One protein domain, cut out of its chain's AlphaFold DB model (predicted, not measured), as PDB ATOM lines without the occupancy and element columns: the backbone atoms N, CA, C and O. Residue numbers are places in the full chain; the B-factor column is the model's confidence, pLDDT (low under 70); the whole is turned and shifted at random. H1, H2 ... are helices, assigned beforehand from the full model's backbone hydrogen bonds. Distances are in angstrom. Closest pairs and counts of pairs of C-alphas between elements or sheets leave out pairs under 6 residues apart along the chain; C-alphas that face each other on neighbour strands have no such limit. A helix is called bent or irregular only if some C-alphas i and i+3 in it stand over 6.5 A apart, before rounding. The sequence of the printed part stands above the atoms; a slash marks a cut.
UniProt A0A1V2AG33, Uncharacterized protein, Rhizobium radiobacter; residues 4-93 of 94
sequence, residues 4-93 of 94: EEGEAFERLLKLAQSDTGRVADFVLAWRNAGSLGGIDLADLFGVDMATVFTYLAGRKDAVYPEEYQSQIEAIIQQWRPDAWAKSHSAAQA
ATOM      1  N   GLU A   4     180.799 238.938 192.388       75.69
ATOM      2  CA  GLU A   4     179.600 239.338 193.145       75.69
ATOM      3  C   GLU A   4     178.458 238.316 193.005       75.69
ATOM      4  O   GLU A   4     177.801 237.960 193.984       75.69
ATOM      5  N   GLU A   5     178.257 237.797 191.793       73.94
ATOM      6  CA  GLU A   5     177.290 236.739 191.485       73.94
ATOM      7  C   GLU A   5     177.633 235.434 192.218       73.94
ATOM      8  O   GLU A   5     176.743 234.776 192.755       73.94
ATOM      9  N   GLY A   6     178.923 235.079 192.262       76.31
ATOM     10  CA  GLY A   6     179.419 233.904 192.979       76.31
ATOM     11  C   GLY A   6     179.187 234.019 194.483       76.31
ATOM     12  O   GLY A   6     178.617 233.118 195.090       76.31
ATOM     13  N   GLU A   7     179.518 235.165 195.085       79.06
ATOM     14  CA  GLU A   7     179.261 235.394 196.509       79.06
ATOM     15  C   GLU A   7     177.765 235.371 196.854       79.06
ATOM     16  O   GLU A   7     177.371 234.853 197.903       79.06
ATOM     17  N   ALA A   8     176.914 235.937 195.995       77.31
ATOM     18  CA  ALA A   8     175.466 235.879 196.175       77.31
ATOM     19  C   ALA A   8     174.957 234.431 196.117       77.31
ATOM     20  O   ALA A   8     174.153 234.023 196.958       77.31
ATOM     21  N   PHE A   9     175.472 233.635 195.181       79.81
ATOM     22  CA  PHE A   9     175.119 232.226 195.073       79.81
ATOM     23  C   PHE A   9     175.625 231.399 196.263       79.81
ATOM     24  O   PHE A   9     174.888 230.584 196.808       79.81
ATOM     25  N   GLU A  10     176.830 231.654 196.763       81.88
ATOM     26  CA  GLU A  10     177.342 230.979 197.959       81.88
ATOM     27  C   GLU A  10     176.532 231.310 199.218       81.88
ATOM     28  O   GLU A  10     176.287 230.432 200.051       81.88
ATOM     29  N   ARG A  11     176.081 232.565 199.366       80.50
ATOM     30  CA  ARG A  11     175.146 232.954 200.436       80.50
ATOM     31  C   ARG A  11     173.828 232.190 200.304       80.50
ATOM     32  O   ARG A  11     173.330 231.688 201.310       80.50
ATOM     33  N   LEU A  12     173.313 232.039 199.082       80.88
ATOM     34  CA  LEU A  12     172.110 231.253 198.804       80.88
ATOM     35  C   LEU A  12     172.279 229.779 199.200       80.88
ATOM     36  O   LEU A  12     171.424 229.232 199.889       80.88
ATOM     37  N   LEU A  13     173.391 229.141 198.821       81.75
ATOM     38  CA  LEU A  13     173.666 227.743 199.173       81.75
ATOM     39  C   LEU A  13     173.781 227.543 200.688       81.75
ATOM     40  O   LEU A  13     173.257 226.567 201.223       81.75
ATOM     41  N   LYS A  14     174.418 228.481 201.401       81.69
ATOM     42  CA  LYS A  14     174.486 228.458 202.872       81.69
ATOM     43  C   LYS A  14     173.096 228.548 203.501       81.69
ATOM     44  O   LYS A  14     172.799 227.788 204.422       81.69
ATOM     45  N   LEU A  15     172.242 229.433 202.987       78.69
ATOM     46  CA  LEU A  15     170.854 229.549 203.434       78.69
ATOM     47  C   LEU A  15     170.057 228.272 203.136       78.69
ATOM     48  O   LEU A  15     169.360 227.789 204.017       78.69
ATOM     49  N   ALA A  16     170.221 227.653 201.965       79.25
ATOM     50  CA  ALA A  16     169.552 226.392 201.618       79.25
ATOM     51  C   ALA A  16     169.893 225.225 202.566       79.25
ATOM     52  O   ALA A  16     169.085 224.316 202.756       79.25
ATOM     53  N   GLN A  17     171.084 225.239 203.165       79.75
ATOM     54  CA  GLN A  17     171.497 224.229 204.143       79.75
ATOM     55  C   GLN A  17     170.909 224.476 205.543       79.75
ATOM     56  O   GLN A  17     170.807 223.532 206.327       79.75
ATOM     57  N   SER A  18     170.539 225.721 205.868       75.00
ATOM     58  CA  SER A  18     170.174 226.148 207.228       75.00
ATOM     59  C   SER A  18     168.723 226.618 207.407       75.00
ATOM     60  O   SER A  18     168.217 226.555 208.526       75.00
ATOM     61  N   ASP A  19     168.036 227.049 206.348       68.88
ATOM     62  CA  ASP A  19     166.623 227.444 206.373       68.88
ATOM     63  C   ASP A  19     165.694 226.225 206.204       68.88
ATOM     64  O   ASP A  19     166.078 225.201 205.650       68.88
ATOM     65  N   THR A  20     164.456 226.360 206.674       63.09
ATOM     66  CA  THR A  20     163.351 225.387 206.809       63.09
ATOM     67  C   THR A  20     162.897 224.648 205.534       63.09
ATOM     68  O   THR A  20     161.865 223.984 205.552       63.09
ATOM     69  N   GLY A  21     163.664 224.711 204.444       70.19
ATOM     70  CA  GLY A  21     163.411 224.013 203.179       70.19
ATOM     71  C   GLY A  21     163.095 224.955 202.017       70.19
ATOM     72  O   GLY A  21     163.364 224.614 200.874       70.19
ATOM     73  N   ARG A  22     162.651 226.187 202.293       75.44
ATOM     74  CA  ARG A  22     162.188 227.154 201.274       75.44
ATOM     75  C   ARG A  22     163.277 227.539 200.267       75.44
ATOM     76  O   ARG A  22     163.081 227.476 199.056       75.44
ATOM     77  N   VAL A  23     164.469 227.880 200.762       75.44
ATOM     78  CA  VAL A  23     165.624 228.205 199.903       75.44
ATOM     79  C   VAL A  23     166.181 226.955 199.209       75.44
ATOM     80  O   VAL A  23     166.662 227.034 198.078       75.44
ATOM     81  N   ALA A  24     166.080 225.784 199.842       78.50
ATOM     82  CA  ALA A  24     166.463 224.521 199.219       78.50
ATOM     83  C   ALA A  24     165.538 224.171 198.046       78.50
ATOM     84  O   ALA A  24     166.029 223.837 196.970       78.50
ATOM     85  N   ASP A  25     164.225 224.330 198.211       77.31
ATOM     86  CA  ASP A  25     163.227 224.078 197.171       77.31
ATOM     87  C   ASP A  25     163.484 224.933 195.923       77.31
ATOM     88  O   ASP A  25     163.399 224.425 194.807       77.31
ATOM     89  N   PHE A  26     163.930 226.184 196.088       77.00
ATOM     90  CA  PHE A  26     164.391 227.012 194.969       77.00
ATOM     91  C   PHE A  26     165.586 226.411 194.222       77.00
ATOM     92  O   PHE A  26     165.543 226.249 193.002       77.00
ATOM     93  N   VAL A  27     166.672 226.104 194.941       76.69
ATOM     94  CA  VAL A  27     167.916 225.592 194.340       76.69
ATOM     95  C   VAL A  27     167.652 224.271 193.611       76.69
ATOM     96  O   VAL A  27     168.179 224.028 192.525       76.69
ATOM     97  N   LEU A  28     166.786 223.438 194.184       78.81
ATOM     98  CA  LEU A  28     166.368 222.157 193.630       78.81
ATOM     99  C   LEU A  28     165.469 222.312 192.399       78.81
ATOM    100  O   LEU A  28     165.713 221.652 191.386       78.81
ATOM    101  N   ALA A  29     164.484 223.211 192.448       81.31
ATOM    102  CA  ALA A  29     163.625 223.522 191.309       81.31
ATOM    103  C   ALA A  29     164.432 224.096 190.138       81.31
ATOM    104  O   ALA A  29     164.218 223.712 188.987       81.31
ATOM    105  N   TRP A  30     165.407 224.960 190.431       75.75
ATOM    106  CA  TRP A  30     166.344 225.446 189.427       75.75
ATOM    107  C   TRP A  30     167.154 224.286 188.834       75.75
ATOM    108  O   TRP A  30     167.223 224.169 187.615       75.75
ATOM    109  N   ARG A  31     167.707 223.377 189.651       75.88
ATOM    110  CA  ARG A  31     168.488 222.227 189.154       75.88
ATOM    111  C   ARG A  31     167.674 221.294 188.256       75.88
ATOM    112  O   ARG A  31     168.183 220.873 187.218       75.88
ATOM    113  N   ASN A  32     166.468 220.912 188.675       72.25
ATOM    114  CA  ASN A  32     165.538 220.107 187.882       72.25
ATOM    115  C   ASN A  32     164.148 220.075 188.536       72.25
ATOM    116  O   ASN A  32     163.844 219.175 189.320       72.25
ATOM    117  N   ALA A  33     163.270 221.005 188.162       74.69
ATOM    118  CA  ALA A  33     161.919 221.066 188.719       74.69
ATOM    119  C   ALA A  33     161.088 219.784 188.503       74.69
ATOM    120  O   ALA A  33     160.249 219.439 189.334       74.69
ATOM    121  N   GLY A  34     161.325 219.054 187.408       71.88
ATOM    122  CA  GLY A  34     160.562 217.853 187.068       71.88
ATOM    123  C   GLY A  34     160.829 216.668 187.998       71.88
ATOM    124  O   GLY A  34     159.925 215.875 188.246       71.88
ATOM    125  N   SER A  35     162.050 216.546 188.526       72.19
ATOM    126  CA  SER A  35     162.446 215.431 189.399       72.19
ATOM    127  C   SER A  35     162.696 215.827 190.853       72.19
ATOM    128  O   SER A  35     162.619 214.964 191.728       72.19
ATOM    129  N   LEU A  36     162.977 217.104 191.127       73.50
ATOM    130  CA  LEU A  36     163.321 217.600 192.465       73.50
ATOM    131  C   LEU A  36     162.210 218.455 193.103       73.50
ATOM    132  O   LEU A  36     162.293 218.785 194.289       73.50
ATOM    133  N   GLY A  37     161.131 218.716 192.358       72.62
ATOM    134  CA  GLY A  37     159.978 219.497 192.799       72.62
ATOM    135  C   GLY A  37     160.041 220.954 192.341       72.62
ATOM    136  O   GLY A  37     161.085 221.449 191.927       72.62
ATOM    137  N   GLY A  38     158.893 221.627 192.379       72.44
ATOM    138  CA  GLY A  38     158.778 223.048 192.051       72.44
ATOM    139  C   GLY A  38     158.980 223.951 193.266       72.44
ATOM    140  O   GLY A  38     159.124 223.476 194.390       72.44
ATOM    141  N   ILE A  39     158.934 225.255 193.014       72.19
ATOM    142  CA  ILE A  39     158.910 226.294 194.042       72.19
ATOM    143  C   ILE A  39     157.576 227.045 193.993       72.19
ATOM    144  O   ILE A  39     157.105 227.386 192.904       72.19
ATOM    145  N   ASP A  40     156.991 227.336 195.156       70.25
ATOM    146  CA  ASP A  40     155.938 228.345 195.275       70.25
ATOM    147  C   ASP A  40     156.584 229.733 195.414       70.25
ATOM    148  O   ASP A  40     157.489 229.940 196.219       70.25
ATOM    149  N   LEU A  41     156.124 230.726 194.649       64.25
ATOM    150  CA  LEU A  41     156.615 232.103 194.779       64.25
ATOM    151  C   LEU A  41     156.381 232.671 196.188       64.25
ATOM    152  O   LEU A  41     157.129 233.546 196.623       64.25
ATOM    153  N   ALA A  42     155.392 232.153 196.920       64.00
ATOM    154  CA  ALA A  42     155.191 232.475 198.326       64.00
ATOM    155  C   ALA A  42     156.370 232.035 199.210       64.00
ATOM    156  O   ALA A  42     156.574 232.612 200.276       64.00
ATOM    157  N   ASP A  43     157.203 231.086 198.780       67.12
ATOM    158  CA  ASP A  43     158.402 230.669 199.509       67.12
ATOM    159  C   ASP A  43     159.576 231.643 199.388       67.12
ATOM    160  O   ASP A  43     160.532 231.567 200.159       67.12
ATOM    161  N   LEU A  44     159.461 232.635 198.503       67.12
ATOM    162  CA  LEU A  44     160.493 233.643 198.268       67.12
ATOM    163  C   LEU A  44     160.414 234.846 199.221       67.12
ATOM    164  O   LEU A  44     161.336 235.664 199.253       67.12
ATOM    165  N   PHE A  45     159.343 234.986 200.015       63.94
ATOM    166  CA  PHE A  45     159.224 236.105 200.957       63.94
ATOM    167  C   PHE A  45     160.349 236.076 202.003       63.94
ATOM    168  O   PHE A  45     160.472 235.112 202.763       63.94
ATOM    169  N   GLY A  46     161.113 237.172 202.069       64.50
ATOM    170  CA  GLY A  46     162.212 237.367 203.020       64.50
ATOM    171  C   GLY A  46     163.587 236.907 202.525       64.50
ATOM    172  O   GLY A  46     164.556 237.055 203.265       64.50
ATOM    173  N   VAL A  47     163.689 236.392 201.293       65.81
ATOM    174  CA  VAL A  47     164.949 235.928 200.695       65.81
ATOM    175  C   VAL A  47     165.380 236.895 199.590       65.81
ATOM    176  O   VAL A  47     164.612 237.175 198.667       65.81
ATOM    177  N   ASP A  48     166.609 237.413 199.658       68.31
ATOM    178  CA  ASP A  48     167.156 238.258 198.591       68.31
ATOM    179  C   ASP A  48     167.615 237.403 197.401       68.31
ATOM    180  O   ASP A  48     168.744 236.917 197.333       68.31
ATOM    181  N   MET A  49     166.686 237.202 196.466       71.50
ATOM    182  CA  MET A  49     166.874 236.412 195.246       71.50
ATOM    183  C   MET A  49     167.146 237.266 194.006       71.50
ATOM    184  O   MET A  49     167.394 236.726 192.924       71.50
ATOM    185  N   ALA A  50     167.083 238.594 194.135       71.69
ATOM    186  CA  ALA A  50     167.106 239.508 192.997       71.69
ATOM    187  C   ALA A  50     168.417 239.395 192.205       71.69
ATOM    188  O   ALA A  50     168.402 239.367 190.971       71.69
ATOM    189  N   THR A  51     169.541 239.242 192.904       71.38
ATOM    190  CA  THR A  51     170.871 239.076 192.301       71.38
ATOM    191  C   THR A  51     170.977 237.780 191.495       71.38
ATOM    192  O   THR A  51     171.482 237.780 190.372       71.38
ATOM    193  N   VAL A  52     170.431 236.679 192.016       71.50
ATOM    194  CA  VAL A  52     170.469 235.364 191.358       71.50
ATOM    195  C   VAL A  52     169.549 235.338 190.135       71.50
ATOM    196  O   VAL A  52     169.936 234.833 189.082       71.50
ATOM    197  N   PHE A  53     168.365 235.949 190.221       74.69
ATOM    198  CA  PHE A  53     167.480 236.087 189.061       74.69
ATOM    199  C   PHE A  53     168.057 236.997 187.980       74.69
ATOM    200  O   PHE A  53     167.951 236.673 186.801       74.69
ATOM    201  N   THR A  54     168.697 238.102 188.363       77.69
ATOM    202  CA  THR A  54     169.353 239.009 187.408       77.69
ATOM    203  C   THR A  54     170.480 238.292 186.668       77.69
ATOM    204  O   THR A  54     170.578 238.393 185.445       77.69
ATOM    205  N   TYR A  55     171.276 237.498 187.390       74.25
ATOM    206  CA  TYR A  55     172.290 236.634 186.795       74.25
ATOM    207  C   TYR A  55     171.694 235.661 185.769       74.25
ATOM    208  O   TYR A  55     172.185 235.564 184.642       74.25
ATOM    209  N   LEU A  56     170.623 234.959 186.148       75.38
ATOM    210  CA  LEU A  56     169.948 233.982 185.294       75.38
ATOM    211  C   LEU A  56     169.332 234.613 184.046       75.38
ATOM    212  O   LEU A  56     169.513 234.096 182.946       75.38
ATOM    213  N   ALA A  57     168.655 235.750 184.198       78.44
ATOM    214  CA  ALA A  57     168.024 236.476 183.099       78.44
ATOM    215  C   ALA A  57     169.034 236.950 182.039       78.44
ATOM    216  O   ALA A  57     168.674 237.132 180.876       78.44
ATOM    217  N   GLY A  58     170.303 237.128 182.421       77.62
ATOM    218  CA  GLY A  58     171.389 237.481 181.508       77.62
ATOM    219  C   GLY A  58     171.951 236.314 180.683       77.62
ATOM    220  O   GLY A  58     172.800 236.543 179.818       77.62
ATOM    221  N   ARG A  59     171.532 235.065 180.929       78.12
ATOM    222  CA  ARG A  59     172.054 233.875 180.238       78.12
ATOM    223  C   ARG A  59     171.134 233.440 179.099       78.12
ATOM    224  O   ARG A  59     169.920 233.399 179.242       78.12
ATOM    225  N   LYS A  60     171.737 233.095 177.955       75.06
ATOM    226  CA  LYS A  60     171.018 232.534 176.795       75.06
ATOM    227  C   LYS A  60     170.733 231.039 176.932       75.06
ATOM    228  O   LYS A  60     169.749 230.570 176.375       75.06
ATOM    229  N   ASP A  61     171.571 230.337 177.689       76.00
ATOM    230  CA  ASP A  61     171.492 228.897 177.919       76.00
ATOM    231  C   ASP A  61     171.357 228.605 179.415       76.00
ATOM    232  O   ASP A  61     171.710 229.436 180.258       76.00
ATOM    233  N   ALA A  62     170.874 227.408 179.752       71.50
ATOM    234  CA  ALA A  62     170.847 226.947 181.133       71.50
ATOM    235  C   ALA A  62     172.282 226.821 181.666       71.50
ATOM    236  O   ALA A  62     173.083 226.049 181.140       71.50
ATOM    237  N   VAL A  63     172.599 227.582 182.714       67.62
ATOM    238  CA  VAL A  63     173.907 227.547 183.376       67.62
ATOM    239  C   VAL A  63     173.753 226.919 184.750       67.62
ATOM    240  O   VAL A  63     173.005 227.422 185.589       67.62
ATOM    241  N   TYR A  64     174.507 225.847 184.972       67.81
ATOM    242  CA  TYR A  64     174.685 225.217 186.272       67.81
ATOM    243  C   TYR A  64     176.165 225.303 186.626       67.81
ATOM    244  O   TYR A  64     176.981 224.817 185.843       67.81
ATOM    245  N   PRO A  65     176.538 225.932 187.748       68.75
ATOM    246  CA  PRO A  65     177.937 225.982 188.134       68.75
ATOM    247  C   PRO A  65     178.371 224.597 188.634       68.75
ATOM    248  O   PRO A  65     177.901 224.124 189.674       68.75
ATOM    249  N   GLU A  66     179.236 223.930 187.871       78.06
ATOM    250  CA  GLU A  66     179.781 222.609 188.211       78.06
ATOM    251  C   GLU A  66     180.638 222.668 189.483       78.06
ATOM    252  O   GLU A  66     180.651 221.730 190.277       78.06
ATOM    253  N   GLU A  67     181.281 223.809 189.743       79.69
ATOM    254  CA  GLU A  67     182.108 224.052 190.926       79.69
ATOM    255  C   GLU A  67     181.341 223.927 192.254       79.69
ATOM    256  O   GLU A  67     181.934 223.621 193.289       79.69
ATOM    257  N   TYR A  68     180.019 224.108 192.226       78.62
ATOM    258  CA  TYR A  68     179.149 224.021 193.399       78.62
ATOM    259  C   TYR A  68     178.346 222.714 193.449       78.62
ATOM    260  O   TYR A  68     177.461 222.547 194.295       78.62
ATOM    261  N   GLN A  69     178.652 221.756 192.568       82.12
ATOM    262  CA  GLN A  69     177.912 220.502 192.456       82.12
ATOM    263  C   GLN A  69     177.821 219.756 193.792       82.12
ATOM    264  O   GLN A  69     176.719 219.394 194.196       82.12
ATOM    265  N   SER A  70     178.927 219.601 194.521       83.69
ATOM    266  CA  SER A  70     178.945 218.868 195.796       83.69
ATOM    267  C   SER A  70     178.039 219.493 196.865       83.69
ATOM    268  O   SER A  70     177.425 218.785 197.660       83.69
ATOM    269  N   GLN A  71     177.922 220.824 196.892       80.75
ATOM    270  CA  GLN A  71     177.041 221.520 197.837       80.75
ATOM    271  C   GLN A  71     175.572 221.357 197.446       80.75
ATOM    272  O   GLN A  71     174.724 221.170 198.315       80.75
ATOM    273  N   ILE A  72     175.276 221.387 196.143       79.44
ATOM    274  CA  ILE A  72     173.934 221.122 195.617       79.44
ATOM    275  C   ILE A  72     173.529 219.671 195.915       79.44
ATOM    276  O   ILE A  72     172.406 219.427 196.342       79.44
ATOM    277  N   GLU A  73     174.438 218.708 195.761       84.94
ATOM    278  CA  GLU A  73     174.198 217.302 196.109       84.94
ATOM    279  C   GLU A  73     173.918 217.111 197.603       84.94
ATOM    280  O   GLU A  73     172.980 216.395 197.954       84.94
ATOM    281  N   ALA A  74     174.648 217.801 198.483       85.00
ATOM    282  CA  ALA A  74     174.367 217.789 199.918       85.00
ATOM    283  C   ALA A  74     172.957 218.323 200.239       85.00
ATOM    284  O   ALA A  74     172.242 217.733 201.049       85.00
ATOM    285  N   ILE A  75     172.517 219.386 199.554       82.69
ATOM    286  CA  ILE A  75     171.151 219.924 199.678       82.69
ATOM    287  C   ILE A  75     170.118 218.900 199.171       82.69
ATOM    288  O   ILE A  75     169.103 218.683 199.834       82.69
ATOM    289  N   ILE A  76     170.374 218.219 198.044       82.19
ATOM    290  CA  ILE A  76     169.496 217.149 197.531       82.19
ATOM    291  C   ILE A  76     169.386 216.007 198.552       82.19
ATOM    292  O   ILE A  76     168.282 215.549 198.829       82.19
ATOM    293  N   GLN A  77     170.500 215.556 199.132       84.38
ATOM    294  CA  GLN A  77     170.507 214.493 200.142       84.38
ATOM    295  C   GLN A  77     169.713 214.875 201.392       84.38
ATOM    296  O   GLN A  77     168.958 214.057 201.914       84.38
ATOM    297  N   GLN A  78     169.868 216.117 201.851       83.88
ATOM    298  CA  GLN A  78     169.190 216.630 203.036       83.88
ATOM    299  C   GLN A  78     167.673 216.735 202.831       83.88
ATOM    300  O   GLN A  78     166.910 216.339 203.709       83.88
ATOM    301  N   TRP A  79     167.230 217.252 201.681       82.44
ATOM    302  CA  TRP A  79     165.830 217.648 201.475       82.44
ATOM    303  C   TRP A  79     165.022 216.734 200.553       82.44
ATOM    304  O   TRP A  79     163.791 216.793 200.556       82.44
ATOM    305  N   ARG A  80     165.680 215.902 199.742       84.88
ATOM    306  CA  ARG A  80     165.061 214.937 198.816       84.88
ATOM    307  C   ARG A  80     165.778 213.577 198.871       84.88
ATOM    308  O   ARG A  80     166.203 213.070 197.825       84.88
ATOM    309  N   PRO A  81     165.882 212.942 200.054       83.56
ATOM    310  CA  PRO A  81     166.609 211.680 200.213       83.56
ATOM    311  C   PRO A  81     166.074 210.565 199.301       83.56
ATOM    312  O   PRO A  81     166.856 209.792 198.754       83.56
ATOM    313  N   ASP A  82     164.763 210.528 199.042       80.62
ATOM    314  CA  ASP A  82     164.155 209.541 198.140       80.62
ATOM    315  C   ASP A  82     164.565 209.736 196.673       80.62
ATOM    316  O   ASP A  82     164.787 208.766 195.946       80.62
ATOM    317  N   ALA A  83     164.669 210.989 196.214       79.75
ATOM    318  CA  ALA A  83     165.123 211.295 194.858       79.75
ATOM    319  C   ALA A  83     166.616 210.974 194.701       79.75
ATOM    320  O   ALA A  83     167.023 210.416 193.680       79.75
ATOM    321  N   TRP A  84     167.410 211.250 195.740       81.25
ATOM    322  CA  TRP A  84     168.823 210.883 195.809       81.25
ATOM    323  C   TRP A  84     169.037 209.365 195.764       81.25
ATOM    324  O   TRP A  84     169.845 208.865 194.980       81.25
ATOM    325  N   ALA A  85     168.276 208.610 196.557       81.81
ATOM    326  CA  ALA A  85     168.359 207.156 196.586       81.81
ATOM    327  C   ALA A  85     168.006 206.539 195.222       81.81
ATOM    328  O   ALA A  85     168.679 205.611 194.770       81.81
ATOM    329  N   LYS A  86     166.999 207.085 194.523       77.81
ATOM    330  CA  LYS A  86     166.604 206.640 193.174       77.81
ATOM    331  C   LYS A  86     167.672 206.924 192.116       77.81
ATOM    332  O   LYS A  86     167.921 206.064 191.277       77.81
ATOM    333  N   SER A  87     168.329 208.089 192.152       71.44
ATOM    334  CA  SER A  87     169.391 208.410 191.185       71.44
ATOM    335  C   SER A  87     170.627 207.518 191.355       71.44
ATOM    336  O   SER A  87     171.242 207.129 190.365       71.44
ATOM    337  N   HIS A  88     170.947 207.121 192.591       65.25
ATOM    338  CA  HIS A  88     172.107 206.272 192.894       65.25
ATOM    339  C   HIS A  88     171.852 204.782 192.666       65.25
ATOM    340  O   HIS A  88     172.761 204.058 192.270       65.25
ATOM    341  N   SER A  89     170.620 204.316 192.866       65.19
ATOM    342  CA  SER A  89     170.244 202.932 192.549       65.19
ATOM    343  C   SER A  89     170.123 202.692 191.039       65.19
ATOM    344  O   SER A  89     170.516 201.629 190.566       65.19
ATOM    345  N   ALA A  90     169.692 203.691 190.259       58.66
ATOM    346  CA  ALA A  90     169.723 203.631 188.795       58.66
ATOM    347  C   ALA A  90     171.154 203.582 188.217       58.66
ATOM    348  O   ALA A  90     171.371 202.946 187.191       58.66
ATOM    349  N   ALA A  91     172.132 204.206 188.884       58.00
ATOM    350  CA  ALA A  91     173.537 204.201 188.463       58.00
ATOM    351  C   ALA A  91     174.284 202.886 188.772       58.00
ATOM    352  O   ALA A  91     175.309 202.614 188.159       58.00
ATOM    353  N   GLN A  92     173.790 202.068 189.711       47.56
ATOM    354  CA  GLN A  92     174.389 200.774 190.080       47.56
ATOM    355  C   GLN A  92     173.801 199.577 189.315       47.56
ATOM    356  O   GLN A  92     174.314 198.466 189.426       47.56
ATOM    357  N   ALA A  93     172.721 199.791 188.561       51.22
ATOM    358  CA  ALA A  93     172.019 198.758 187.799       51.22
ATOM    359  C   ALA A  93     172.367 198.754 186.293       51.22
ATOM    360  O   ALA A  93     171.694 198.061 185.528       51.22
TER     361      ALA A  93
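Overview. This is residues 4 to 93 of the 94 residues of an uncharacterized protein of Rhizobium radiobacter (UniProt A0A1V2AG33). Two helices, H1 and H5, run side by side the same way, meeting over only part of their lengths, and H2 crosses both of them on one side. H4 packs on the early residues of H1, short H3 sits by the first residues of H2, and H6 leads away from the last part of H5, with its residues 86 to 92 and Ala 93 sticking out. The printed part has 90 residues with six named helices, in the order H1 to H6, and no named strand; the class is all helix. It is compact, with a radius of gyration of the C-alphas of 13.3 A, and spans 41 by 29 by 21 A.

Along the chain. Find C-alpha 4 at (179.600, 239.338, 193.145); from there H1, residues 4 to 18, runs 21.5 A. Next come H2, residues 22 to 36, 13.0 A long, and H3, residues 41 to 44. H4 holds residues 50 to 57 and measures 10.4 A. Look for C-alpha 66 at (179.781, 222.609, 188.211), where H5, residues 66 to 79, begins its 19.9 A. H6, residues 81 to 92, covers 16.8 A and ends at C-alpha 92, (174.389, 200.774, 190.080). H2 and H5 are irregular: C-alphas 31 and 34 are 9.3 A apart, and C-alphas 67 and 70 are 7.8 A apart.

Arrangement. Start at residues 12 to 17 of H1, which touch residues 22 to 27 of H2; the closest C-alphas, of Ala 16 and Ala 24, are 4.3 A apart, and the lines are about perpendicular at 85 degrees. With residues 13 to 17 H1 also touches H5, the same way at a shallow tilt of 20 degrees, closest at the C-alphas of Gln 17 and Ile 75, 6.2 A. H2 touches H5 too, about perpendicular at 81 degrees, closest at the C-alphas of Ala 24 and Ile 75, 6.6 A. Residues 5 to 9 of H1 touch H4, opposite ways at a steep tilt of 65 degrees, with the C-alphas of Phe 9 and Val 52 closest at 6.7 A. Residues 22 to 23 of H2 touch H3, closest at the C-alphas of Arg 22 and Asp 43, 5.5 A. H5 and H6 only just touch, with 3 pairs of C-alphas within 8 A, and only at the corner; the C-alphas of Gln 77 and Trp 84 are closest at 5.9 A. H2 and H6 are close but not clearly touching, with the C-alphas of Leu 36 and Ala 83 closest at 7.0 A. Among the pairs that stay apart are H3 and H4, and H2 and H4. In H1, H4 and H6 every O i to N i+4 pair is within hydrogen-bond range, against 9 of 11 in H2 and 8 of 10 in H5; H3 is too short for such a pair.

Size, cuts and confidence. The two C-alphas farthest apart are those of Gly 46 and Ala 93, 42.6 A. The printed part has no cut and no long link; that from H4 to H5 is short, the others tight. In the B-factor column find a mean pLDDT of the printed part of 74.6, with residues 19 to 20, 41 to 48, 63 to 65 and 88 to 93 under 70.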